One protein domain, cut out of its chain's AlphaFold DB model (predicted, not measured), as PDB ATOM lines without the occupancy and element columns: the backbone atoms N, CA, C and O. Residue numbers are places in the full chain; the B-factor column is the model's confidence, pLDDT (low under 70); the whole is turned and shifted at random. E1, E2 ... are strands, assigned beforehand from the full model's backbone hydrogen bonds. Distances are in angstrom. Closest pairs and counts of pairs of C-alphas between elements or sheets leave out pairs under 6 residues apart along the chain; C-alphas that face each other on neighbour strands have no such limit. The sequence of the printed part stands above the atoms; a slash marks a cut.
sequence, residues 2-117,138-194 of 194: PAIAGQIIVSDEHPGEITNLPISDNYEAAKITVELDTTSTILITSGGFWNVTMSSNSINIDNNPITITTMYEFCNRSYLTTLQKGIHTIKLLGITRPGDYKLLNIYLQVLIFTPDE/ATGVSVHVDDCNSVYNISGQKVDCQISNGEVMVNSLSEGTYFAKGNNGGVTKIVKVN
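This is residues 2 to 117 and 138 to 194 of the 194 residues of an uncharacterized protein of bacterium (UniProt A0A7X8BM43). Two twisted sheets lie face to face as a sandwich, and strands E1 to E8 wind over both as a jelly roll, one long hairpin folded so that E1 pairs with E8, E2 with E7, E3 with E6 and E4 with E5. Five further strands widen both sheets: E13, E12 and E10 beyond E1 in one, E9 and E11 beyond E2 in the other. The printed part has 173 residues with no named helix and thirteen named strands, E1 to E13 along the chain; the class is all strand. The sheets run E6 E3 E8 E1 E13 E12 E10 and E5 E4 E7 E2 E9 E11, both antiparallel. The whole is compact, with a radius of gyration of the C-alphas of 16.4 A and spans of 48 by 35 by 24 A.

The N and O pairs named here are within hydrogen-bond range. E1, residues 4 to 18, has E8, residues 102 to 115, on one side, with N 10 and O 110 2.8 A apart, and E13, residues 187 to 193, on the other side, with N 9 and O 191 2.8 A apart. E2, residues 24 to 36, bends by 62 degrees at residue 29; its neighbours are E7, residues 86 to 96, with N 32 and O 90 2.9 A apart, and E9, residues 142 to 144, with N 35 and O 142 2.9 A apart. E3, residues 40 to 51, is the neighbour of E8, with N 45 and O 109 2.8 A apart, and of edge strand E6, residues 77 to 83, with N 42 and O 81 2.8 A apart. E4, residues 56 to 61, and edge strand E5, residues 64 to 70, form a hairpin, with N 66 and O 59 2.9 A apart; N 60 of E4 and O 91 of E7 are 2.9 A apart. E9 also pairs with edge strand E11, residues 167 to 169, with N 168 and O 143 2.8 A apart. E12, residues 176 to 182, forms a hairpin with E13, with N 178 and O 190 2.8 A apart, and neighbours edge strand E10, residues 148 to 153, with N 152 and O 179 2.9 A apart. Across the sandwich, the closest C-alphas of E2 and E8, Ala 30 and Leu 108, are 6.1 A apart.

E1 begins at C-alpha 4 (166.487, 169.434, 168.210) and is 37.4 A long. E8 is 39.6 A long, E3 34.8 A, E7 31.3 A and E2 30.9 A. E13 ends at C-alpha 193 (164.754, 164.459, 158.970).

Residues 118 to 137 are cut out, and C-alphas 117 and 138 are 14.3 A apart. The link E10 to E11 is long. Mean pLDDT of the printed part is 81.8; 26 residues are under 70, among them 68 to 75.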
ATOM      1  N   PRO A   2     166.617 171.853 174.948       50.00
ATOM      2  CA  PRO A   2     167.715 171.934 173.985       50.00
ATOM      3  C   PRO A   2     167.143 171.928 172.561       50.00
ATOM      4  O   PRO A   2     166.056 171.388 172.337       50.00
ATOM      5  N   ALA A   3     167.835 172.580 171.631       56.12
ATOM      6  CA  ALA A   3     167.455 172.557 170.227       56.12
ATOM      7  C   ALA A   3     167.535 171.115 169.689       56.12
ATOM      8  O   ALA A   3     168.407 170.338 170.090       56.12
ATOM      9  N   ILE A   4     166.552 170.742 168.866       59.31
ATOM     10  CA  ILE A   4     166.487 169.434 168.210       59.31
ATOM     11  C   ILE A   4     167.282 169.568 166.914       59.31
ATOM     12  O   ILE A   4     166.887 170.352 166.056       59.31
ATOM     13  N   ALA A   5     168.368 168.806 166.797       63.97
ATOM     14  CA  ALA A   5     169.256 168.810 165.628       63.97
ATOM     15  C   ALA A   5     168.686 168.040 164.442       63.97
ATOM     16  O   ALA A   5     169.074 168.248 163.297       63.97
ATOM     17  N   GLY A   6     167.839 167.064 164.761       74.56
ATOM     18  CA  GLY A   6     167.331 166.098 163.813       74.56
ATOM     19  C   GLY A   6     166.396 165.093 164.469       74.56
ATOM     20  O   GLY A   6     166.274 164.983 165.695       74.56
ATOM     21  N   GLN A   7     165.692 164.380 163.606       83.69
ATOM     22  CA  GLN A   7     164.698 163.377 163.933       83.69
ATOM     23  C   GLN A   7     164.968 162.124 163.108       83.69
ATOM     24  O   GLN A   7     165.075 162.170 161.881       83.69
ATOM     25  N   ILE A   8     165.053 160.986 163.789       85.62
ATOM     26  CA  ILE A   8     165.219 159.683 163.145       85.62
ATOM     27  C   ILE A   8     163.991 158.844 163.454       85.62
ATOM     28  O   ILE A   8     163.678 158.617 164.617       85.62
ATOM     29  N   ILE A   9     163.305 158.363 162.424       90.19
ATOM     30  CA  ILE A   9     162.183 157.436 162.559       90.19
ATOM     31  C   ILE A   9     162.655 156.062 162.110       90.19
ATOM     32  O   ILE A   9     163.028 155.879 160.954       90.19
ATOM     33  N   VAL A  10     162.594 155.091 163.010       88.69
ATOM     34  CA  VAL A  10     162.835 153.678 162.719       88.69
ATOM     35  C   VAL A  10     161.503 152.955 162.795       88.69
ATOM     36  O   VAL A  10     160.737 153.188 163.726       88.69
ATOM     37  N   SER A  11     161.172 152.128 161.807       88.50
ATOM     38  CA  SER A  11     159.933 151.343 161.812       88.50
ATOM     39  C   SER A  11     160.196 149.892 161.438       88.50
ATOM     40  O   SER A  11     160.917 149.612 160.476       88.50
ATOM     41  N   ASP A  12     159.583 149.003 162.210       85.31
ATOM     42  CA  ASP A  12     159.465 147.574 161.964       85.31
ATOM     43  C   ASP A  12     157.979 147.279 161.733       85.31
ATOM     44  O   ASP A  12     157.137 147.491 162.613       85.31
ATOM     45  N   GLU A  13     157.649 146.912 160.499       82.69
ATOM     46  CA  GLU A  13     156.277 146.759 160.022       82.69
ATOM     47  C   GLU A  13     156.092 145.348 159.463       82.69
ATOM     48  O   GLU A  13     156.810 144.914 158.560       82.69
ATOM     49  N   HIS A  14     155.075 144.651 159.962       78.62
ATOM     50  CA  HIS A  14     154.661 143.344 159.471       78.62
ATOM     51  C   HIS A  14     153.300 143.474 158.776       78.62
ATOM     52  O   HIS A  14     152.253 143.309 159.417       78.62
ATOM     53  N   PRO A  15     153.279 143.811 157.470       72.88
ATOM     54  CA  PRO A  15     152.036 143.891 156.721       72.88
ATOM     55  C   PRO A  15     151.426 142.497 156.547       72.88
ATOM     56  O   PRO A  15     152.127 141.527 156.260       72.88
ATOM     57  N   GLY A  16     150.101 142.407 156.665       75.38
ATOM     58  CA  GLY A  16     149.371 141.152 156.478       75.38
ATOM     59  C   GLY A  16     149.074 140.413 157.779       75.38
ATOM     60  O   GLY A  16     148.988 141.020 158.844       75.38
ATOM     61  N   GLU A  17     148.830 139.108 157.654       76.88
ATOM     62  CA  GLU A  17     148.308 138.249 158.719       76.88
ATOM     63  C   GLU A  17     149.389 137.315 159.267       76.88
ATOM     64  O   GLU A  17     149.984 136.538 158.521       76.88
ATOM     65  N   ILE A  18     149.599 137.348 160.583       73.75
ATOM     66  CA  ILE A  18     150.389 136.357 161.314       73.75
ATOM     67  C   ILE A  18     149.415 135.373 161.965       73.75
ATOM     68  O   ILE A  18     148.664 135.730 162.876       73.75
ATOM     69  N   THR A  19     149.434 134.133 161.477       74.50
ATOM     70  CA  THR A  19     148.641 132.998 161.981       74.50
ATOM     71  C   THR A  19     149.509 132.008 162.753       74.50
ATOM     72  O   THR A  19     150.731 132.038 162.629       74.50
ATOM     73  N   ASN A  20     148.886 131.057 163.456       74.12
ATOM     74  CA  ASN A  20     149.574 129.965 164.162       74.12
ATOM     75  C   ASN A  20     150.569 130.464 165.217       74.12
ATOM     76  O   ASN A  20     151.668 129.929 165.363       74.12
ATOM     77  N   LEU A  21     150.188 131.516 165.938       74.44
ATOM     78  CA  LEU A  21     151.032 132.069 166.982       74.44
ATOM     79  C   LEU A  21     151.246 131.024 168.082       74.44
ATOM     80  O   LEU A  21     150.284 130.371 168.499       74.44
ATOM     81  N   PRO A  22     152.484 130.864 168.577       74.31
ATOM     82  CA  PRO A  22     152.740 129.968 169.692       74.31
ATOM     83  C   PRO A  22     151.946 130.450 170.905       74.31
ATOM     84  O   PRO A  22     151.852 131.655 171.126       74.31
ATOM     85  N   ILE A  23     151.406 129.531 171.708       77.12
ATOM     86  CA  ILE A  23     150.825 129.873 173.012       77.12
ATOM     87  C   ILE A  23     151.980 130.319 173.914       77.12
ATOM     88  O   ILE A  23     152.860 129.520 174.236       77.12
ATOM     89  N   SER A  24     152.006 131.598 174.277       76.81
ATOM     90  CA  SER A  24     153.096 132.212 175.029       76.81
ATOM     91  C   SER A  24     152.602 133.438 175.784       76.81
ATOM     92  O   SER A  24     151.800 134.222 175.282       76.81
ATOM     93  N   ASP A  25     153.148 133.644 176.981       71.19
ATOM     94  CA  ASP A  25     152.940 134.880 177.731       71.19
ATOM     95  C   ASP A  25     153.805 136.044 177.215       71.19
ATOM     96  O   ASP A  25     153.652 137.155 177.701       71.19
ATOM     97  N   ASN A  26     154.713 135.808 176.257       75.62
ATOM     98  CA  ASN A  26     155.626 136.820 175.714       75.62
ATOM     99  C   ASN A  26     156.012 136.520 174.253       75.62
ATOM    100  O   ASN A  26     157.176 136.261 173.944       75.62
ATOM    101  N   TYR A  27     155.046 136.505 173.339       83.06
ATOM    102  CA  TYR A  27     155.337 136.457 171.905       83.06
ATOM    103  C   TYR A  27     155.923 137.798 171.438       83.06
ATOM    104  O   TYR A  27     155.305 138.840 171.637       83.06
ATOM    105  N   GLU A  28     157.105 137.789 170.816       87.44
ATOM    106  CA  GLU A  28     157.710 138.987 170.219       87.44
ATOM    107  C   GLU A  28     157.060 139.263 168.860       87.44
ATOM    108  O   GLU A  28     157.237 138.493 167.919       87.44
ATOM    109  N   ALA A  29     156.281 140.342 168.779       84.75
ATOM    110  CA  ALA A  29     155.532 140.705 167.579       84.75
ATOM    111  C   ALA A  29     156.284 141.693 166.675       84.75
ATOM    112  O   ALA A  29     156.035 141.705 165.477       84.75
ATOM    113  N   ALA A  30     157.152 142.531 167.250       87.75
ATOM    114  CA  ALA A  30     158.054 143.439 166.537       87.75
ATOM    115  C   ALA A  30     159.211 143.855 167.460       87.75
ATOM    116  O   ALA A  30     159.041 143.904 168.690       87.75
ATOM    117  N   LYS A  31     160.371 144.187 166.885       92.00
ATOM    118  CA  LYS A  31     161.590 144.524 167.637       92.00
ATOM    119  C   LYS A  31     162.406 145.582 166.901       92.00
ATOM    120  O   LYS A  31     162.804 145.400 165.759       92.00
ATOM    121  N   ILE A  32     162.752 146.651 167.611       93.38
ATOM    122  CA  ILE A  32     163.698 147.669 167.151       93.38
ATOM    123  C   ILE A  32     164.851 147.745 168.145       93.38
ATOM    124  O   ILE A  32     164.633 147.937 169.340       93.38
ATOM    125  N   THR A  33     166.081 147.642 167.648       94.31
ATOM    126  CA  THR A  33     167.292 147.846 168.447       94.31
ATOM    127  C   THR A  33     168.057 149.047 167.900       94.31
ATOM    128  O   THR A  33     168.323 149.131 166.700       94.31
ATOM    129  N   VAL A  34     168.393 149.985 168.783       92.69
ATOM    130  CA  VAL A  34     169.097 151.230 168.449       92.69
ATOM    131  C   VAL A  34     170.294 151.421 169.374       92.69
ATOM    132  O   VAL A  34     170.207 151.119 170.562       92.69
ATOM    133  N   GLU A  35     171.404 151.930 168.845       92.19
ATOM    134  CA  GLU A  35     172.513 152.454 169.648       92.19
ATOM    135  C   GLU A  35     172.421 153.979 169.645       92.19
ATOM    136  O   GLU A  35     172.405 154.607 168.587       92.19
ATOM    137  N   LEU A  36     172.339 154.566 170.835       90.31
ATOM    138  CA  LEU A  36     172.358 156.005 171.049       90.31
ATOM    139  C   LEU A  36     173.756 156.417 171.507       90.31
ATOM    140  O   LEU A  36     174.303 155.857 172.458       90.31
ATOM    141  N   ASP A  37     174.322 157.425 170.859       86.69
ATOM    142  CA  ASP A  37     175.597 158.046 171.224       86.69
ATOM    143  C   ASP A  37     175.461 159.077 172.354       86.69
ATOM    144  O   ASP A  37     176.433 159.337 173.071       86.69
ATOM    145  N   THR A  38     174.246 159.587 172.554       87.25
ATOM    146  CA  THR A  38     173.882 160.580 173.563       87.25
ATOM    147  C   THR A  38     172.517 160.290 174.192       87.25
ATOM    148  O   THR A  38     171.724 159.489 173.692       87.25
ATOM    149  N   THR A  39     172.220 160.954 175.309       89.69
ATOM    150  CA  THR A  39     170.896 160.845 175.941       89.69
ATOM    151  C   THR A  39     169.850 161.482 175.038       89.69
ATOM    152  O   THR A  39     169.928 162.674 174.744       89.69
ATOM    153  N   SER A  40     168.853 160.701 174.628       89.62
ATOM    154  CA  SER A  40     167.872 161.115 173.626       89.62
ATOM    155  C   SER A  40     166.450 160.961 174.145       89.62
ATOM    156  O   SER A  40     166.128 160.025 174.881       89.62
ATOM    157  N   THR A  41     165.578 161.883 173.743       92.31
ATOM    158  CA  THR A  41     164.135 161.693 173.922       92.31
ATOM    159  C   THR A  41     163.636 160.821 172.780       92.31
ATOM    160  O   THR A  41     163.997 161.057 171.629       92.31
ATOM    161  N   ILE A  42     162.809 159.827 173.081       93.75
ATOM    162  CA  ILE A  42     162.209 158.952 172.081       93.75
ATOM    163  C   ILE A  42     160.691 158.911 172.232       93.75
ATOM    164  O   ILE A  42     160.160 158.848 173.342       93.75
ATOM    165  N   LEU A  43     159.996 158.924 171.101       93.38
ATOM    166  CA  LEU A  43     158.575 158.637 170.989       93.38
ATOM    167  C   LEU A  43     158.417 157.255 170.357       93.38
ATOM    168  O   LEU A  43     158.683 157.061 169.174       93.38
ATOM    169  N   ILE A  44     157.963 156.297 171.150       93.62
ATOM    170  CA  ILE A  44     157.625 154.954 170.687       93.62
ATOM    171  C   ILE A  44     156.158 154.968 170.303       93.62
ATOM    172  O   ILE A  44     155.323 155.313 171.130       93.62
ATOM    173  N   THR A  45     155.840 154.572 169.080       91.06
ATOM    174  CA  THR A  45     154.469 154.330 168.642       91.06
ATOM    175  C   THR A  45     154.331 152.875 168.236       91.06
ATOM    176  O   THR A  45     155.132 152.369 167.462       91.06
ATOM    177  N   SER A  46     153.321 152.186 168.745       88.81
ATOM    178  CA  SER A  46     153.030 150.811 168.359       88.81
ATOM    179  C   SER A  46     151.563 150.649 168.018       88.81
ATOM    180  O   SER A  46     150.706 151.393 168.509       88.81
ATOM    181  N   GLY A  47     151.277 149.654 167.190       83.31
ATOM    182  CA  GLY A  47     149.916 149.205 167.028       83.31
ATOM    183  C   GLY A  47     149.728 148.051 166.074       83.31
ATOM    184  O   GLY A  47     150.647 147.288 165.784       83.31
ATOM    185  N   GLY A  48     148.473 147.897 165.670       79.31
ATOM    186  CA  GLY A  48     147.997 146.802 164.843       79.31
ATOM    187  C   GLY A  48     146.693 146.209 165.359       79.31
ATOM    188  O   GLY A  48     146.113 146.638 166.364       79.31
ATOM    189  N   PHE A  49     146.217 145.216 164.627       72.38
ATOM    190  CA  PHE A  49     144.942 144.561 164.842       72.38
ATOM    191  C   PHE A  49     145.174 143.186 165.456       72.38
ATOM    192  O   PHE A  49     145.868 142.340 164.897       72.38
ATOM    193  N   TRP A  50     144.552 142.966 166.606       70.38
ATOM    194  CA  TRP A  50     144.567 141.697 167.314       70.38
ATOM    195  C   TRP A  50     143.161 141.129 167.179       70.38
ATOM    196  O   TRP A  50     142.233 141.620 167.820       70.38
ATOM    197  N   ASN A  51     142.973 140.165 166.280       61.75
ATOM    198  CA  ASN A  51     141.668 139.540 166.086       61.75
ATOM    199  C   ASN A  51     141.471 138.495 167.188       61.75
ATOM    200  O   ASN A  51     141.809 137.332 166.981       61.75
ATOM    201  N   VAL A  52     141.063 138.938 168.387       57.56
ATOM    202  CA  VAL A  52     140.701 138.064 169.517       57.56
ATOM    203  C   VAL A  52     140.150 138.786 170.745       57.56
ATOM    204  O   VAL A  52     140.548 139.887 171.118       57.56
ATOM    205  N   THR A  53     139.320 138.013 171.441       52.91
ATOM    206  CA  THR A  53     138.560 138.275 172.664       52.91
ATOM    207  C   THR A  53     139.426 138.496 173.919       52.91
ATOM    208  O   THR A  53     138.971 139.132 174.855       52.91
ATOM    209  N   MET A  54     140.676 138.023 173.998       52.31
ATOM    210  CA  MET A  54     141.569 138.317 175.139       52.31
ATOM    211  C   MET A  54     143.037 138.217 174.717       52.31
ATOM    212  O   MET A  54     143.657 137.163 174.837       52.31
ATOM    213  N   SER A  55     143.604 139.323 174.243       63.00
ATOM    214  CA  SER A  55     145.054 139.473 174.117       63.00
ATOM    215  C   SER A  55     145.499 140.684 174.922       63.00
ATOM    216  O   SER A  55     144.779 141.677 175.045       63.00
ATOM    217  N   SER A  56     146.669 140.573 175.536       72.31
ATOM    218  CA  SER A  56     147.359 141.728 176.090       72.31
ATOM    219  C   SER A  56     148.628 141.960 175.312       72.31
ATOM    220  O   SER A  56     149.280 141.008 174.892       72.31
ATOM    221  N   ASN A  57     148.976 143.224 175.134       77.81
ATOM    222  CA  ASN A  57     150.254 143.611 174.573       77.81
ATOM    223  C   ASN A  57     151.033 144.447 175.582       77.81
ATOM    224  O   ASN A  57     150.458 145.097 176.466       77.81
ATOM    225  N   SER A  58     152.352 144.399 175.454       85.00
ATOM    226  CA  SER A  58     153.240 145.267 176.202       85.00
ATOM    227  C   SER A  58     154.328 145.850 175.320       85.00
ATOM    228  O   SER A  58     154.781 145.233 174.358       85.00
ATOM    229  N   ILE A  59     154.746 147.063 175.665       89.06
ATOM    230  CA  ILE A  59     155.990 147.635 175.155       89.06
ATOM    231  C   ILE A  59     157.049 147.381 176.217       89.06
ATOM    232  O   ILE A  59     156.887 147.814 177.363       89.06
ATOM    233  N   ASN A  60     158.125 146.709 175.826       91.81
ATOM    234  CA  ASN A  60     159.278 146.484 176.681       91.81
ATOM    235  C   ASN A  60     160.474 147.265 176.145       91.81
ATOM    236  O   ASN A  60     160.758 147.206 174.950       91.81
ATOM    237  N   ILE A  61     161.194 147.941 177.036       92.81
ATOM    238  CA  ILE A  61     162.511 148.514 176.744       92.81
ATOM    239  C   ILE A  61     163.525 147.785 177.614       92.81
ATOM    240  O   ILE A  61     163.376 147.744 178.833       92.81
ATOM    241  N   ASP A  62     164.526 147.169 176.995       93.19
ATOM    242  CA  ASP A  62     165.595 146.432 177.686       93.19
ATOM    243  C   ASP A  62     165.053 145.380 178.666       93.19
ATOM    244  O   ASP A  62     165.529 145.220 179.787       93.19
ATOM    245  N   ASN A  63     164.009 144.669 178.227       87.69
ATOM    246  CA  ASN A  63     163.248 143.678 178.999       87.69
ATOM    247  C   ASN A  63     162.460 144.232 180.199       87.69
ATOM    248  O   ASN A  63     161.872 143.450 180.944       87.69
ATOM    249  N   ASN A  64     162.367 145.553 180.353       88.12
ATOM    250  CA  ASN A  64     161.507 146.190 181.342       88.12
ATOM    251  C   ASN A  64     160.171 146.583 180.690       88.12
ATOM    252  O   ASN A  64     160.170 147.389 179.754       88.12
ATOM    253  N   PRO A  65     159.033 146.028 181.141       85.50
ATOM    254  CA  PRO A  65     157.727 146.402 180.617       85.50
ATOM    255  C   PRO A  65     157.363 147.817 181.067       85.50
ATOM    256  O   PRO A  65     157.443 148.152 182.245       85.50
ATOM    257  N   ILE A  66     156.935 148.643 180.119       82.31
ATOM    258  CA  ILE A  66     156.583 150.049 180.354       82.31
ATOM    259  C   ILE A  66     155.075 150.263 180.313       82.31
ATOM    260  O   ILE A  66     154.516 151.096 181.021       82.31
ATOM    261  N   THR A  67     154.388 149.523 179.455       73.12
ATOM    262  CA  THR A  67     152.939 149.604 179.308       73.12
ATOM    263  C   THR A  67     152.422 148.199 179.123       73.12
ATOM    264  O   THR A  67     152.962 147.466 178.306       73.12
ATOM    265  N   ILE A  68     151.385 147.837 179.872       64.44
ATOM    266  CA  ILE A  68     150.664 146.574 179.728       64.44
ATOM    267  C   ILE A  68     149.210 146.950 179.485       64.44
ATOM    268  O   ILE A  68     148.600 147.629 180.310       64.44
ATOM    269  N   THR A  69     148.663 146.544 178.345       65.81
ATOM    270  CA  THR A  69     147.243 146.742 178.044       65.81
ATOM    271  C   THR A  69     146.575 145.388 177.911       65.81
ATOM    272  O   THR A  69     147.028 144.550 177.143       65.81
ATOM    273  N   THR A  70     145.465 145.201 178.615       58.19
ATOM    274  CA  THR A  70     144.536 144.077 178.463       58.19
ATOM    275  C   THR A  70     143.262 144.602 177.804       58.19
ATOM    276  O   THR A  70     142.429 145.160 178.515       58.19
ATOM    277  N   MET A  71     143.092 144.518 176.480       56.00
ATOM    278  CA  MET A  71     141.874 145.053 175.846       56.00
ATOM    279  C   MET A  71     141.476 144.331 174.558       56.00
ATOM    280  O   MET A  71     142.299 143.749 173.858       56.00
ATOM    281  N   TYR A  72     140.176 144.424 174.280       54.91
ATOM    282  CA  TYR A  72     139.518 144.040 173.040       54.91
ATOM    283  C   TYR A  72     139.788 145.101 171.973       54.91
ATOM    284  O   TYR A  72     139.565 146.278 172.233       54.91
ATOM    285  N   GLU A  73     140.239 144.639 170.807       59.72
ATOM    286  CA  GLU A  73     140.186 145.307 169.503       59.72
ATOM    287  C   GLU A  73     140.791 146.732 169.449       59.72
ATOM    288  O   GLU A  73     140.207 147.715 169.890       59.72
ATOM    289  N   PHE A  74     141.945 146.834 168.774       57.62
ATOM    290  CA  PHE A  74     142.711 148.047 168.428       57.62
ATOM    291  C   PHE A  74     143.542 148.678 169.547       57.62
ATOM    292  O   PHE A  74     143.048 149.195 170.544       57.62
ATOM    293  N   CYS A  75     144.854 148.726 169.328       64.50
ATOM    294  CA  CYS A  75     145.777 149.424 170.211       64.50
ATOM    295  C   CYS A  75     146.746 150.241 169.367       64.50
ATOM    296  O   CYS A  75     147.784 149.722 168.998       64.50
ATOM    297  N   ASN A  76     146.433 151.508 169.095       75.75
ATOM    298  CA  ASN A  76     147.473 152.471 168.738       75.75
ATOM    299  C   ASN A  76     147.935 153.128 170.036       75.75
ATOM    300  O   ASN A  76     147.127 153.695 170.780       75.75
ATOM    301  N   ARG A  77     149.219 152.999 170.347       81.56
ATOM    302  CA  ARG A  77     149.814 153.514 171.577       81.56
ATOM    303  C   ARG A  77     151.024 154.349 171.238       81.56
ATOM    304  O   ARG A  77     151.791 153.987 170.357       81.56
ATOM    305  N   SER A  78     151.196 155.428 171.988       88.38
ATOM    306  CA  SER A  78     152.385 156.258 171.927       88.38
ATOM    307  C   SER A  78     152.926 156.457 173.334       88.38
ATOM    308  O   SER A  78     152.162 156.728 174.260       88.38
ATOM    309  N   TYR A  79     154.234 156.312 173.494       89.69
ATOM    310  CA  TYR A  79     154.933 156.479 174.756       89.69
ATOM    311  C   TYR A  79     156.176 157.335 174.539       89.69
ATOM    312  O   TYR A  79     157.016 157.019 173.699       89.69
ATOM    313  N   LEU A  80     156.274 158.431 175.286       92.25
ATOM    314  CA  LEU A  80     157.402 159.353 175.239       92.25
ATOM    315  C   LEU A  80     158.287 159.106 176.461       92.25
ATOM    316  O   LEU A  80     157.800 159.140 177.590       92.25
ATOM    317  N   THR A  81     159.576 158.873 176.248       93.44
ATOM    318  CA  THR A  81     160.547 158.672 177.331       93.44
ATOM    319  C   THR A  81     161.927 159.153 176.934       93.44
ATOM    320  O   THR A  81     162.187 159.438 175.769       93.44
ATOM    321  N   THR A  82     162.829 159.209 177.903       93.12
ATOM    322  CA  THR A  82     164.246 159.465 177.672       93.12
ATOM    323  C   THR A  82     165.019 158.163 177.808       93.12
ATOM    324  O   THR A  82     164.818 157.431 178.777       93.12
ATOM    325  N   LEU A  83     165.913 157.894 176.861       93.25
ATOM    326  CA  LEU A  83     166.899 156.823 176.950       93.25
ATOM    327  C   LEU A  83     168.295 157.421 177.081       93.25
ATOM    328  O   LEU A  83     168.583 158.487 176.537       93.25
ATOM    329  N   GLN A  84     169.139 156.752 177.859       93.38
ATOM    330  CA  GLN A  84     170.526 157.162 178.048       93.38
ATOM    331  C   GLN A  84     171.364 156.794 176.817       93.38
ATOM    332  O   GLN A  84     170.893 156.132 175.899       93.38
ATOM    333  N   LYS A  85     172.629 157.220 176.800       90.88
ATOM    334  CA  LYS A  85     173.610 156.689 175.850       90.88
ATOM    335  C   LYS A  85     173.737 155.172 176.034       90.88
ATOM    336  O   LYS A  85     173.932 154.714 177.162       90.88
ATOM    337  N   GLY A  86     173.718 154.418 174.940       91.56
ATOM    338  CA  GLY A  86     173.873 152.966 174.960       91.56
ATOM    339  C   GLY A  86     173.014 152.246 173.926       91.56
ATOM    340  O   GLY A  86     172.354 152.864 173.094       91.56
ATOM    341  N   ILE A  87     173.045 150.915 173.984       93.69
ATOM    342  CA  ILE A  87     172.224 150.048 173.139       93.69
ATOM    343  C   ILE A  87     170.903 149.793 173.854       93.69
ATOM    344  O   ILE A  87     170.899 149.320 174.989       93.69
ATOM    345  N   HIS A  88     169.804 150.054 173.156       94.88
ATOM    346  CA  HIS A  88     168.456 149.856 173.658       94.88
ATOM    347  C   HIS A  88     167.653 148.971 172.717       94.88
ATOM    348  O   HIS A  88     167.649 149.168 171.502       94.88
ATOM    349  N   THR A  89     166.949 147.995 173.285       95.50
ATOM    350  CA  THR A  89     166.042 147.114 172.545       95.50
ATOM    351  C   THR A  89     164.607 147.386 172.960       95.50
ATOM    352  O   THR A  89     164.232 147.192 174.115       95.50
ATOM    353  N   ILE A  90     163.796 147.800 171.993       94.44
ATOM    354  CA  ILE A  90     162.384 148.128 172.149       94.44
ATOM    355  C   ILE A  90     161.583 147.015 171.483       94.44
ATOM    356  O   ILE A  90     161.769 146.725 170.303       94.44
ATOM    357  N   LYS A  91     160.697 146.375 172.243       92.06
ATOM    358  CA  LYS A  91     159.899 145.235 171.784       92.06
ATOM    359  C   LYS A  91     158.423 145.507 171.961       92.06
ATOM    360  O   LYS A  91     158.006 145.986 173.016       92.06
ATOM    361  N   LEU A  92     157.641 145.122 170.964       88.44
ATOM    362  CA  LEU A  92     156.211 144.914 171.117       88.44
ATOM    363  C   LEU A  92     155.986 143.434 171.413       88.44
ATOM    364  O   LEU A  92     156.240 142.579 170.565       88.44
ATOM    365  N   LEU A  93     155.527 143.137 172.623       86.00
ATOM    366  CA  LEU A  93     155.192 141.786 173.044       86.00
ATOM    367  C   LEU A  93     153.680 141.592 173.053       86.00
ATOM    368  O   LEU A  93     152.925 142.509 173.372       86.00
ATOM    369  N   GLY A  94     153.248 140.381 172.726       79.69
ATOM    370  CA  GLY A  94     151.879 139.910 172.845       79.69
ATOM    371  C   GLY A  94     151.770 138.727 173.794       79.69
ATOM    372  O   GLY A  94     152.678 137.906 173.895       79.69
ATOM    373  N   ILE A  95     150.619 138.611 174.442       75.62
ATOM    374  CA  ILE A  95     150.193 137.413 175.160       75.62
ATOM    375  C   ILE A  95     149.179 136.688 174.288       75.62
ATOM    376  O   ILE A  95     148.142 137.251 173.926       75.62
ATOM    377  N   THR A  96     149.469 135.431 173.983       73.88
ATOM    378  CA  THR A  96     148.604 134.534 173.221       73.88
ATOM    379  C   THR A  96     148.091 133.436 174.150       73.88
ATOM    380  O   THR A  96     148.834 132.810 174.909       73.88
ATOM    381  N   ARG A  97     146.778 133.210 174.137       73.00
ATOM    382  CA  ARG A  97     146.121 132.130 174.891       73.00
ATOM    383  C   ARG A  97     145.789 130.974 173.927       73.00
ATOM    384  O   ARG A  97     146.160 131.051 172.765       73.00
ATOM    385  N   PRO A  98     145.180 129.857 174.356       68.31
ATOM    386  CA  PRO A  98     144.669 128.841 173.424       68.31
ATOM    387  C   PRO A  98     143.486 129.367 172.584       68.31
ATOM    388  O   PRO A  98     142.657 130.106 173.115       68.31
ATOM    389  N   GLY A  99     143.415 129.038 171.285       69.00
ATOM    390  CA  GLY A  99     142.443 129.602 170.320       69.00
ATOM    391  C   GLY A  99     143.064 130.038 168.977       69.00
ATOM    392  O   GLY A  99     144.277 129.954 168.804       69.00
ATOM    393  N   ASP A 100     142.234 130.502 168.038       65.31
ATOM    394  CA  ASP A 100     142.672 130.976 166.714       65.31
ATOM    395  C   ASP A 100     143.007 132.476 166.757       65.31
ATOM    396  O   ASP A 100     142.143 133.331 166.566       65.31
ATOM    397  N   TYR A 101     144.274 132.800 167.026       71.31
ATOM    398  CA  TYR A 101     144.762 134.182 167.098       71.31
ATOM    399  C   TYR A 101     145.342 134.620 165.764       71.31
ATOM    400  O   TYR A 101     146.153 133.911 165.162       71.31
ATOM    401  N   LYS A 102     144.966 135.828 165.348       74.44
ATOM    402  CA  LYS A 102     145.537 136.485 164.174       74.44
ATOM    403  C   LYS A 102     146.032 137.866 164.558       74.44
ATOM    404  O   LYS A 102     145.285 138.651 165.151       74.44
ATOM    405  N   LEU A 103     147.273 138.156 164.191       76.19
ATOM    406  CA  LEU A 103     147.807 139.512 164.214       76.19
ATOM    407  C   LEU A 103     147.776 140.068 162.811       76.19
ATOM    408  O   LEU A 103     148.177 139.398 161.866       76.19
ATOM    409  N   LEU A 104     147.283 141.285 162.689       78.62
ATOM    410  CA  LEU A 104     147.084 141.944 161.418       78.62
ATOM    411  C   LEU A 104     147.751 143.313 161.475       78.62
ATOM    412  O   LEU A 104     147.449 144.114 162.361       78.62
ATOM    413  N   ASN A 105     148.625 143.592 160.510       79.44
ATOM    414  CA  ASN A 105     149.263 144.900 160.345       79.44
ATOM    415  C   ASN A 105     149.942 145.396 161.634       79.44
ATOM    416  O   ASN A 105     149.667 146.501 162.110       79.44
ATOM    417  N   ILE A 106     150.779 144.544 162.228       83.50
ATOM    418  CA  ILE A 106     151.563 144.920 163.404       83.50
ATOM    419  C   ILE A 106     152.630 145.919 162.983       83.50
ATOM    420  O   ILE A 106     153.312 145.723 161.976       83.50
ATOM    421  N   TYR A 107     152.787 146.973 163.774       86.88
ATOM    422  CA  TYR A 107     153.874 147.916 163.596       86.88
ATOM    423  C   TYR A 107     154.441 148.385 164.932       86.88
ATOM    424  O   TYR A 107     153.726 148.580 165.923       86.88
ATOM    425  N   LEU A 108     155.748 148.610 164.926       90.94
ATOM    426  CA  LEU A 108     156.484 149.304 165.966       90.94
ATOM    427  C   LEU A 108     157.305 150.403 165.297       90.94
ATOM    428  O   LEU A 108     158.021 150.163 164.329       90.94
ATOM    429  N   GLN A 109     157.195 151.617 165.812       93.38
ATOM    430  CA  GLN A 109     157.893 152.789 165.320       93.38
ATOM    431  C   GLN A 109     158.563 153.513 166.483       93.38
ATOM    432  O   GLN A 109     157.977 153.678 167.550       93.38
ATOM    433  N   VAL A 110     159.788 153.973 166.268       93.56
ATOM    434  CA  VAL A 110     160.563 154.746 167.237       93.56
ATOM    435  C   VAL A 110     161.027 156.019 166.551       93.56
ATOM    436  O   VAL A 110     161.800 155.963 165.598       93.56
ATOM    437  N   LEU A 111     160.540 157.161 167.028       93.69
ATOM    438  CA  LEU A 111     161.029 158.485 166.661       93.69
ATOM    439  C   LEU A 111     162.042 158.938 167.716       93.69
ATOM    440  O   LEU A 111     161.711 159.024 168.895       93.69
ATOM    441  N   ILE A 112     163.264 159.227 167.289       92.56
ATOM    442  CA  ILE A 112     164.390 159.631 168.128       92.56
ATOM    443  C   ILE A 112     164.645 161.114 167.890       92.56
ATOM    444  O   ILE A 112     164.895 161.525 166.757       92.56
ATOM    445  N   PHE A 113     164.596 161.902 168.961       88.75
ATOM    446  CA  PHE A 113     164.983 163.306 168.958       88.75
ATOM    447  C   PHE A 113     166.441 163.410 169.393       88.75
ATOM    448  O   PHE A 113     166.756 163.214 170.573       88.75
ATOM    449  N   THR A 114     167.322 163.711 168.442       81.50
ATOM    450  CA  THR A 114     168.745 163.911 168.716       81.50
ATOM    451  C   THR A 114     168.980 165.368 169.123       81.50
ATOM    452  O   THR A 114     168.562 166.273 168.388       81.50
ATOM    453  N   PRO A 115     169.599 165.636 170.288       74.88
ATOM    454  CA  PRO A 115     169.951 166.998 170.672       74.88
ATOM    455  C   PRO A 115     171.003 167.572 169.713       74.88
ATOM    456  O   PRO A 115     171.804 166.822 169.158       74.88
ATOM    457  N   ASP A 116     171.022 168.896 169.545       64.62
ATOM    458  CA  ASP A 116     172.149 169.597 168.913       64.62
ATOM    459  C   ASP A 116     173.418 169.346 169.724       64.62
ATOM    460  O   ASP A 116     173.658 169.972 170.759       64.62
ATOM    461  N   GLU A 117     174.248 168.415 169.258       56.47
ATOM    462  CA  GLU A 117     175.619 168.338 169.729       56.47
ATOM    463  C   GLU A 117     176.420 169.452 169.057       56.47
ATOM    464  O   GLU A 117     176.727 169.425 167.864       56.47
ATOM    465  N   ALA A 138     182.073 157.516 163.220       50.34
ATOM    466  CA  ALA A 138     181.099 156.536 163.705       50.34
ATOM    467  C   ALA A 138     180.451 156.963 165.035       50.34
ATOM    468  O   ALA A 138     179.956 156.120 165.782       50.34
ATOM    469  N   THR A 139     180.482 158.257 165.358       62.50
ATOM    470  CA  THR A 139     179.633 158.833 166.402       62.50
ATOM    471  C   THR A 139     178.267 159.133 165.790       62.50
ATOM    472  O   THR A 139     178.173 159.748 164.723       62.50
ATOM    473  N   GLY A 140     177.205 158.612 166.397       74.62
ATOM    474  CA  GLY A 140     175.850 158.760 165.888       74.62
ATOM    475  C   GLY A 140     174.882 157.704 166.374       74.62
ATOM    476  O   GLY A 140     175.277 156.671 166.913       74.62
ATOM    477  N   VAL A 141     173.606 157.935 166.077       83.31
ATOM    478  CA  VAL A 141     172.582 156.900 166.191       83.31
ATOM    479  C   VAL A 141     172.857 155.799 165.167       83.31
ATOM    480  O   VAL A 141     173.028 156.069 163.969       83.31
ATOM    481  N   SER A 142     172.862 154.551 165.625       89.19
ATOM    482  CA  SER A 142     172.876 153.372 164.761       89.19
ATOM    483  C   SER A 142     171.600 152.552 164.956       89.19
ATOM    484  O   SER A 142     170.982 152.561 166.024       89.19
ATOM    485  N   VAL A 143     171.169 151.872 163.896       89.69
ATOM    486  CA  VAL A 143     169.999 150.987 163.910       89.69
ATOM    487  C   VAL A 143     170.473 149.579 163.612       89.69
ATOM    488  O   VAL A 143     171.093 149.345 162.576       89.69
ATOM    489  N   HIS A 144     170.175 148.640 164.502       91.00
ATOM    490  CA  HIS A 144     170.488 147.242 164.269       91.00
ATOM    491  C   HIS A 144     169.383 146.583 163.445       91.00
ATOM    492  O   HIS A 144     168.204 146.641 163.798       91.00
ATOM    493  N   VAL A 145     169.786 145.940 162.356       85.88
ATOM    494  CA  VAL A 145     168.919 145.184 161.459       85.88
ATOM    495  C   VAL A 145     169.556 143.813 161.252       85.88
ATOM    496  O   VAL A 145     170.658 143.705 160.706       85.88
ATOM    497  N   ASP A 146     168.858 142.771 161.705       84.44
ATOM    498  CA  ASP A 146     169.342 141.388 161.689       84.44
ATOM    499  C   ASP A 146     169.783 140.987 160.262       84.44
ATOM    500  O   ASP A 146     169.034 141.125 159.289       84.44
ATOM    501  N   ASP A 147     171.026 140.511 160.129       83.81
ATOM    502  CA  ASP A 147     171.655 140.117 158.858       83.81
ATOM    503  C   ASP A 147     171.653 141.200 157.756       83.81
ATOM    504  O   ASP A 147     171.671 140.887 156.560       83.81
ATOM    505  N   CYS A 148     171.624 142.482 158.128       86.88
ATOM    506  CA  CYS A 148     171.644 143.572 157.159       86.88
ATOM    507  C   CYS A 148     172.996 143.687 156.448       86.88
ATOM    508  O   CYS A 148     174.055 143.799 157.068       86.88
ATOM    509  N   ASN A 149     172.943 143.715 155.117       85.81
ATOM    510  CA  ASN A 149     174.106 143.893 154.243       85.81
ATOM    511  C   ASN A 149     173.919 144.999 153.193       85.81
ATOM    512  O   ASN A 149     174.845 145.309 152.438       85.81
ATOM    513  N   SER A 150     172.718 145.569 153.097       89.69
ATOM    514  CA  SER A 150     172.393 146.577 152.100       89.69
ATOM    515  C   SER A 150     171.254 147.478 152.558       89.69
ATOM    516  O   SER A 150     170.288 147.043 153.187       89.69
ATOM    517  N   VAL A 151     171.385 148.754 152.204       92.38
ATOM    518  CA  VAL A 151     170.387 149.796 152.436       92.38
ATOM    519  C   VAL A 151     170.037 150.410 151.090       92.38
ATOM    520  O   VAL A 151     170.915 150.623 150.252       92.38
ATOM    521  N   TYR A 152     168.756 150.687 150.881       93.88
ATOM    522  CA  TYR A 152     168.229 151.272 149.653       93.88
ATOM    523  C   TYR A 152     167.499 152.573 149.967       93.88
ATOM    524  O   TYR A 152     166.854 152.680 151.006       93.88
ATOM    525  N   ASN A 153     167.581 153.562 149.081       93.50
ATOM    526  CA  ASN A 153     166.761 154.767 149.181       93.50
ATOM    527  C   ASN A 153     165.332 154.515 148.663       93.50
ATOM    528  O   ASN A 153     165.023 153.454 148.115       93.50
ATOM    529  N   ILE A 154     164.460 155.515 148.793       93.19
ATOM    530  CA  ILE A 154     163.073 155.455 148.303       93.19
ATOM    531  C   ILE A 154     162.943 155.213 146.791       93.19
ATOM    532  O   ILE A 154     161.934 154.676 146.341       93.19
ATOM    533  N   SER A 155     163.972 155.546 146.010       93.44
ATOM    534  CA  SER A 155     164.034 155.280 144.568       93.44
ATOM    535  C   SER A 155     164.480 153.847 144.241       93.44
ATOM    536  O   SER A 155     164.637 153.511 143.069       93.44
ATOM    537  N   GLY A 156     164.726 153.004 145.251       90.12
ATOM    538  CA  GLY A 156     165.183 151.622 145.088       90.12
ATOM    539  C   GLY A 156     166.672 151.486 144.759       90.12
ATOM    540  O   GLY A 156     167.126 150.402 144.397       90.12
ATOM    541  N   GLN A 157     167.452 152.561 144.871       92.50
ATOM    542  CA  GLN A 157     168.892 152.530 144.619       92.50
ATOM    543  C   GLN A 157     169.629 152.126 145.892       92.50
ATOM    544  O   GLN A 157     169.337 152.653 146.967       92.50
ATOM    545  N   LYS A 158     170.605 151.220 145.770       92.19
ATOM    546  CA  LYS A 158     171.499 150.881 146.881       92.19
ATOM    547  C   LYS A 158     172.302 152.124 147.278       92.19
ATOM    548  O   LYS A 158     172.850 152.801 146.411       92.19
ATOM    549  N   VAL A 159     172.360 152.400 148.573       91.25
ATOM    550  CA  VAL A 159     173.090 153.528 149.150       91.25
ATOM    551  C   VAL A 159     174.353 153.008 149.814       91.25
ATOM    552  O   VAL A 159     174.301 152.062 150.607       91.25
ATOM    553  N   ASP A 160     175.478 153.645 149.508       85.00
ATOM    554  CA  ASP A 160     176.718 153.418 150.238       85.00
ATOM    555  C   ASP A 160     176.599 154.080 151.611       85.00
ATOM    556  O   ASP A 160     176.605 155.300 151.748       85.00
ATOM    557  N   CYS A 161     176.442 153.249 152.632       84.88
ATOM    558  CA  CYS A 161     176.412 153.654 154.028       84.88
ATOM    559  C   CYS A 161     177.280 152.701 154.843       84.88
ATOM    560  O   CYS A 161     177.606 151.591 154.406       84.88
ATOM    561  N   GLN A 162     177.679 153.137 156.034       85.81
ATOM    562  CA  GLN A 162     178.473 152.285 156.903       85.81
ATOM    563  C   GLN A 162     177.565 151.245 157.567       85.81
ATOM    564  O   GLN A 162     176.706 151.587 158.380       85.81
ATOM    565  N   ILE A 163     177.793 149.976 157.217       86.00
ATOM    566  CA  ILE A 163     177.144 148.813 157.823       86.00
ATOM    567  C   ILE A 163     178.218 147.980 158.527       86.00
ATOM    568  O   ILE A 163     179.212 147.598 157.904       86.00
ATOM    569  N   SER A 164     178.039 147.686 159.812       83.56
ATOM    570  CA  SER A 164     178.954 146.828 160.572       83.56
ATOM    571  C   SER A 164     178.167 145.853 161.434       83.56
ATOM    572  O   SER A 164     177.401 146.278 162.282       83.56
ATOM    573  N   ASN A 165     178.324 144.544 161.213       83.44
ATOM    574  CA  ASN A 165     177.628 143.502 161.986       83.44
ATOM    575  C   ASN A 165     176.097 143.715 162.104       83.44
ATOM    576  O   ASN A 165     175.518 143.502 163.165       83.44
ATOM    577  N   GLY A 166     175.445 144.163 161.025       83.25
ATOM    578  CA  GLY A 166     174.007 144.469 161.014       83.25
ATOM    579  C   GLY A 166     173.636 145.856 161.554       83.25
ATOM    580  O   GLY A 166     172.480 146.252 161.459       83.25
ATOM    581  N   GLU A 167     174.590 146.632 162.072       87.62
ATOM    582  CA  GLU A 167     174.374 148.022 162.484       87.62
ATOM    583  C   GLU A 167     174.482 148.960 161.284       87.62
ATOM    584  O   GLU A 167     175.525 149.033 160.631       87.62
ATOM    585  N   VAL A 168     173.412 149.701 161.012       88.94
ATOM    586  CA  VAL A 168     173.359 150.770 160.015       88.94
ATOM    587  C   VAL A 168     173.626 152.101 160.711       88.94
ATOM    588  O   VAL A 168     172.842 152.535 161.556       88.94
ATOM    589  N   MET A 169     174.715 152.776 160.343       88.81
ATOM    590  CA  MET A 169     175.086 154.074 160.921       88.81
ATOM    591  C   MET A 169     174.270 155.203 160.278       88.81
ATOM    592  O   MET A 169     174.561 155.627 159.155       88.81
ATOM    593  N   VAL A 170     173.265 155.735 160.983       86.12
ATOM    594  CA  VAL A 170     172.313 156.722 160.429       86.12
ATOM    595  C   VAL A 170     172.986 158.065 160.125       86.12
ATOM    596  O   VAL A 170     172.592 158.778 159.200       86.12
ATOM    597  N   ASN A 171     174.068 158.396 160.830       82.81
ATOM    598  CA  ASN A 171     174.853 159.598 160.547       82.81
ATOM    599  C   ASN A 171     175.559 159.564 159.185       82.81
ATOM    600  O   ASN A 171     175.781 160.624 158.607       82.81
ATOM    601  N   SER A 172     175.824 158.377 158.629       83.25
ATOM    602  CA  SER A 172     176.384 158.239 157.276       83.25
ATOM    603  C   SER A 172     175.358 158.466 156.156       83.25
ATOM    604  O   SER A 172     175.738 158.585 154.993       83.25
ATOM    605  N   LEU A 173     174.065 158.543 156.490       85.44
ATOM    606  CA  LEU A 173     172.986 158.798 155.537       85.44
ATOM    607  C   LEU A 173     172.698 160.300 155.429       85.44
ATOM    608  O   LEU A 173     172.709 161.026 156.430       85.44
ATOM    609  N   SER A 174     172.384 160.763 154.219       87.00
ATOM    610  CA  SER A 174     171.758 162.075 154.033       87.00
ATOM    611  C   SER A 174     170.328 162.079 154.594       87.00
ATOM    612  O   SER A 174     169.793 161.042 154.986       87.00
ATOM    613  N   GLU A 175     169.694 163.248 154.654       87.81
ATOM    614  CA  GLU A 175     168.249 163.317 154.895       87.81
ATOM    615  C   GLU A 175     167.491 162.513 153.828       87.81
ATOM    616  O   GLU A 175     167.875 162.496 152.651       87.81
ATOM    617  N   GLY A 176     166.418 161.838 154.238       91.19
ATOM    618  CA  GLY A 176     165.622 161.017 153.333       91.19
ATOM    619  C   GLY A 176     164.993 159.787 153.977       91.19
ATOM    620  O   GLY A 176     165.007 159.599 155.192       91.19
ATOM    621  N   THR A 177     164.408 158.941 153.126       93.12
ATOM    622  CA  THR A 177     163.807 157.654 153.502       93.12
ATOM    623  C   THR A 177     164.615 156.503 152.920       93.12
ATOM    624  O   THR A 177     164.917 156.486 151.722       93.12
ATOM    625  N   TYR A 178     164.901 155.527 153.773       94.00
ATOM    626  CA  TYR A 178     165.749 154.381 153.499       94.00
ATOM    627  C   TYR A 178     165.101 153.084 153.977       94.00
ATOM    628  O   TYR A 178     164.296 153.068 154.909       94.00
ATOM    629  N   PHE A 179     165.494 151.988 153.343       93.56
ATOM    630  CA  PHE A 179     165.037 150.638 153.632       93.56
ATOM    631  C   PHE A 179     166.261 149.744 153.809       93.56
ATOM    632  O   PHE A 179     166.992 149.479 152.851       93.56
ATOM    633  N   ALA A 180     166.497 149.312 155.043       91.50
ATOM    634  CA  ALA A 180     167.525 148.342 155.385       91.50
ATOM    635  C   ALA A 180     166.917 146.942 155.294       91.50
ATOM    636  O   ALA A 180     165.887 146.668 155.914       91.50
ATOM    637  N   LYS A 181     167.522 146.070 154.486       85.62
ATOM    638  CA  LYS A 181     166.993 144.727 154.240       85.62
ATOM    639  C   LYS A 181     167.901 143.680 154.871       85.62
ATOM    640  O   LYS A 181     169.080 143.591 154.527       85.62
ATOM    641  N   GLY A 182     167.326 142.874 155.758       79.94
ATOM    642  CA  GLY A 182     167.966 141.673 156.283       79.94
ATOM    643  C   GLY A 182     167.857 140.505 155.302       79.94
ATOM    644  O   GLY A 182     166.945 140.446 154.469       79.94
ATOM    645  N   ASN A 183     168.756 139.528 155.417       71.50
ATOM    646  CA  ASN A 183     168.716 138.317 154.582       71.50
ATOM    647  C   ASN A 183     167.430 137.491 154.769       71.50
ATOM    648  O   ASN A 183     167.018 136.780 153.856       71.50
ATOM    649  N   ASN A 184     166.757 137.643 155.912       67.31
ATOM    650  CA  ASN A 184     165.540 136.909 156.267       67.31
ATOM    651  C   ASN A 184     164.260 137.523 155.665       67.31
ATOM    652  O   ASN A 184     163.154 137.106 155.993       67.31
ATOM    653  N   GLY A 185     164.392 138.530 154.794       66.38
ATOM    654  CA  GLY A 185     163.264 139.200 154.138       66.38
ATOM    655  C   GLY A 185     162.629 140.328 154.954       66.38
ATOM    656  O   GLY A 185     161.827 141.073 154.395       66.38
ATOM    657  N   GLY A 186     163.021 140.496 156.220       72.00
ATOM    658  CA  GLY A 186     162.656 141.653 157.037       72.00
ATOM    659  C   GLY A 186     163.187 142.958 156.442       72.00
ATOM    660  O   GLY A 186     164.307 143.010 155.919       72.00
ATOM    661  N   VAL A 187     162.367 144.006 156.506       84.19
ATOM    662  CA  VAL A 187     162.704 145.345 156.016       84.19
ATOM    663  C   VAL A 187     162.469 146.342 157.137       84.19
ATOM    664  O   VAL A 187     161.336 146.538 157.566       84.19
ATOM    665  N   THR A 188     163.533 147.009 157.569       88.88
ATOM    666  CA  THR A 188     163.449 148.118 158.519       88.88
ATOM    667  C   THR A 188     163.462 149.425 157.747       88.88
ATOM    668  O   THR A 188     164.380 149.701 156.965       88.88
ATOM    669  N   LYS A 189     162.439 150.251 157.960       92.19
ATOM    670  CA  LYS A 189     162.372 151.593 157.381       92.19
ATOM    671  C   LYS A 189     163.087 152.576 158.301       92.19
ATOM    672  O   LYS A 189     162.820 152.606 159.499       92.19
ATOM    673  N   ILE A 190     163.958 153.398 157.726       92.81
ATOM    674  CA  ILE A 190     164.696 154.457 158.418       92.81
ATOM    675  C   ILE A 190     164.385 155.776 157.713       92.81
ATOM    676  O   ILE A 190     164.601 155.904 156.509       92.81
ATOM    677  N   VAL A 191     163.876 156.764 158.439       91.31
ATOM    678  CA  VAL A 191     163.661 158.124 157.931       91.31
ATOM    679  C   VAL A 191     164.527 159.072 158.738       91.31
ATOM    680  O   VAL A 191     164.428 159.091 159.960       91.31
ATOM    681  N   LYS A 192     165.360 159.855 158.060       88.25
ATOM    682  CA  LYS A 192     166.170 160.912 158.665       88.25
ATOM    683  C   LYS A 192     165.636 162.263 158.209       88.25
ATOM    684  O   LYS A 192     165.540 162.502 157.004       88.25
ATOM    685  N   VAL A 193     165.293 163.111 159.169       84.94
ATOM    686  CA  VAL A 193     164.754 164.459 158.970       84.94
ATOM    687  C   VAL A 193     165.599 165.423 159.797       84.94
ATOM    688  O   VAL A 193     165.910 165.095 160.942       84.94
ATOM    689  N   ASN A 194     165.962 166.577 159.242       70.12
ATOM    690  CA  ASN A 194     166.533 167.688 160.008       70.12
ATOM    691  C   ASN A 194     165.469 168.761 160.251       70.12
ATOM    692  O   ASN A 194     164.647 168.996 159.333       70.12
TER     693      ASN A 194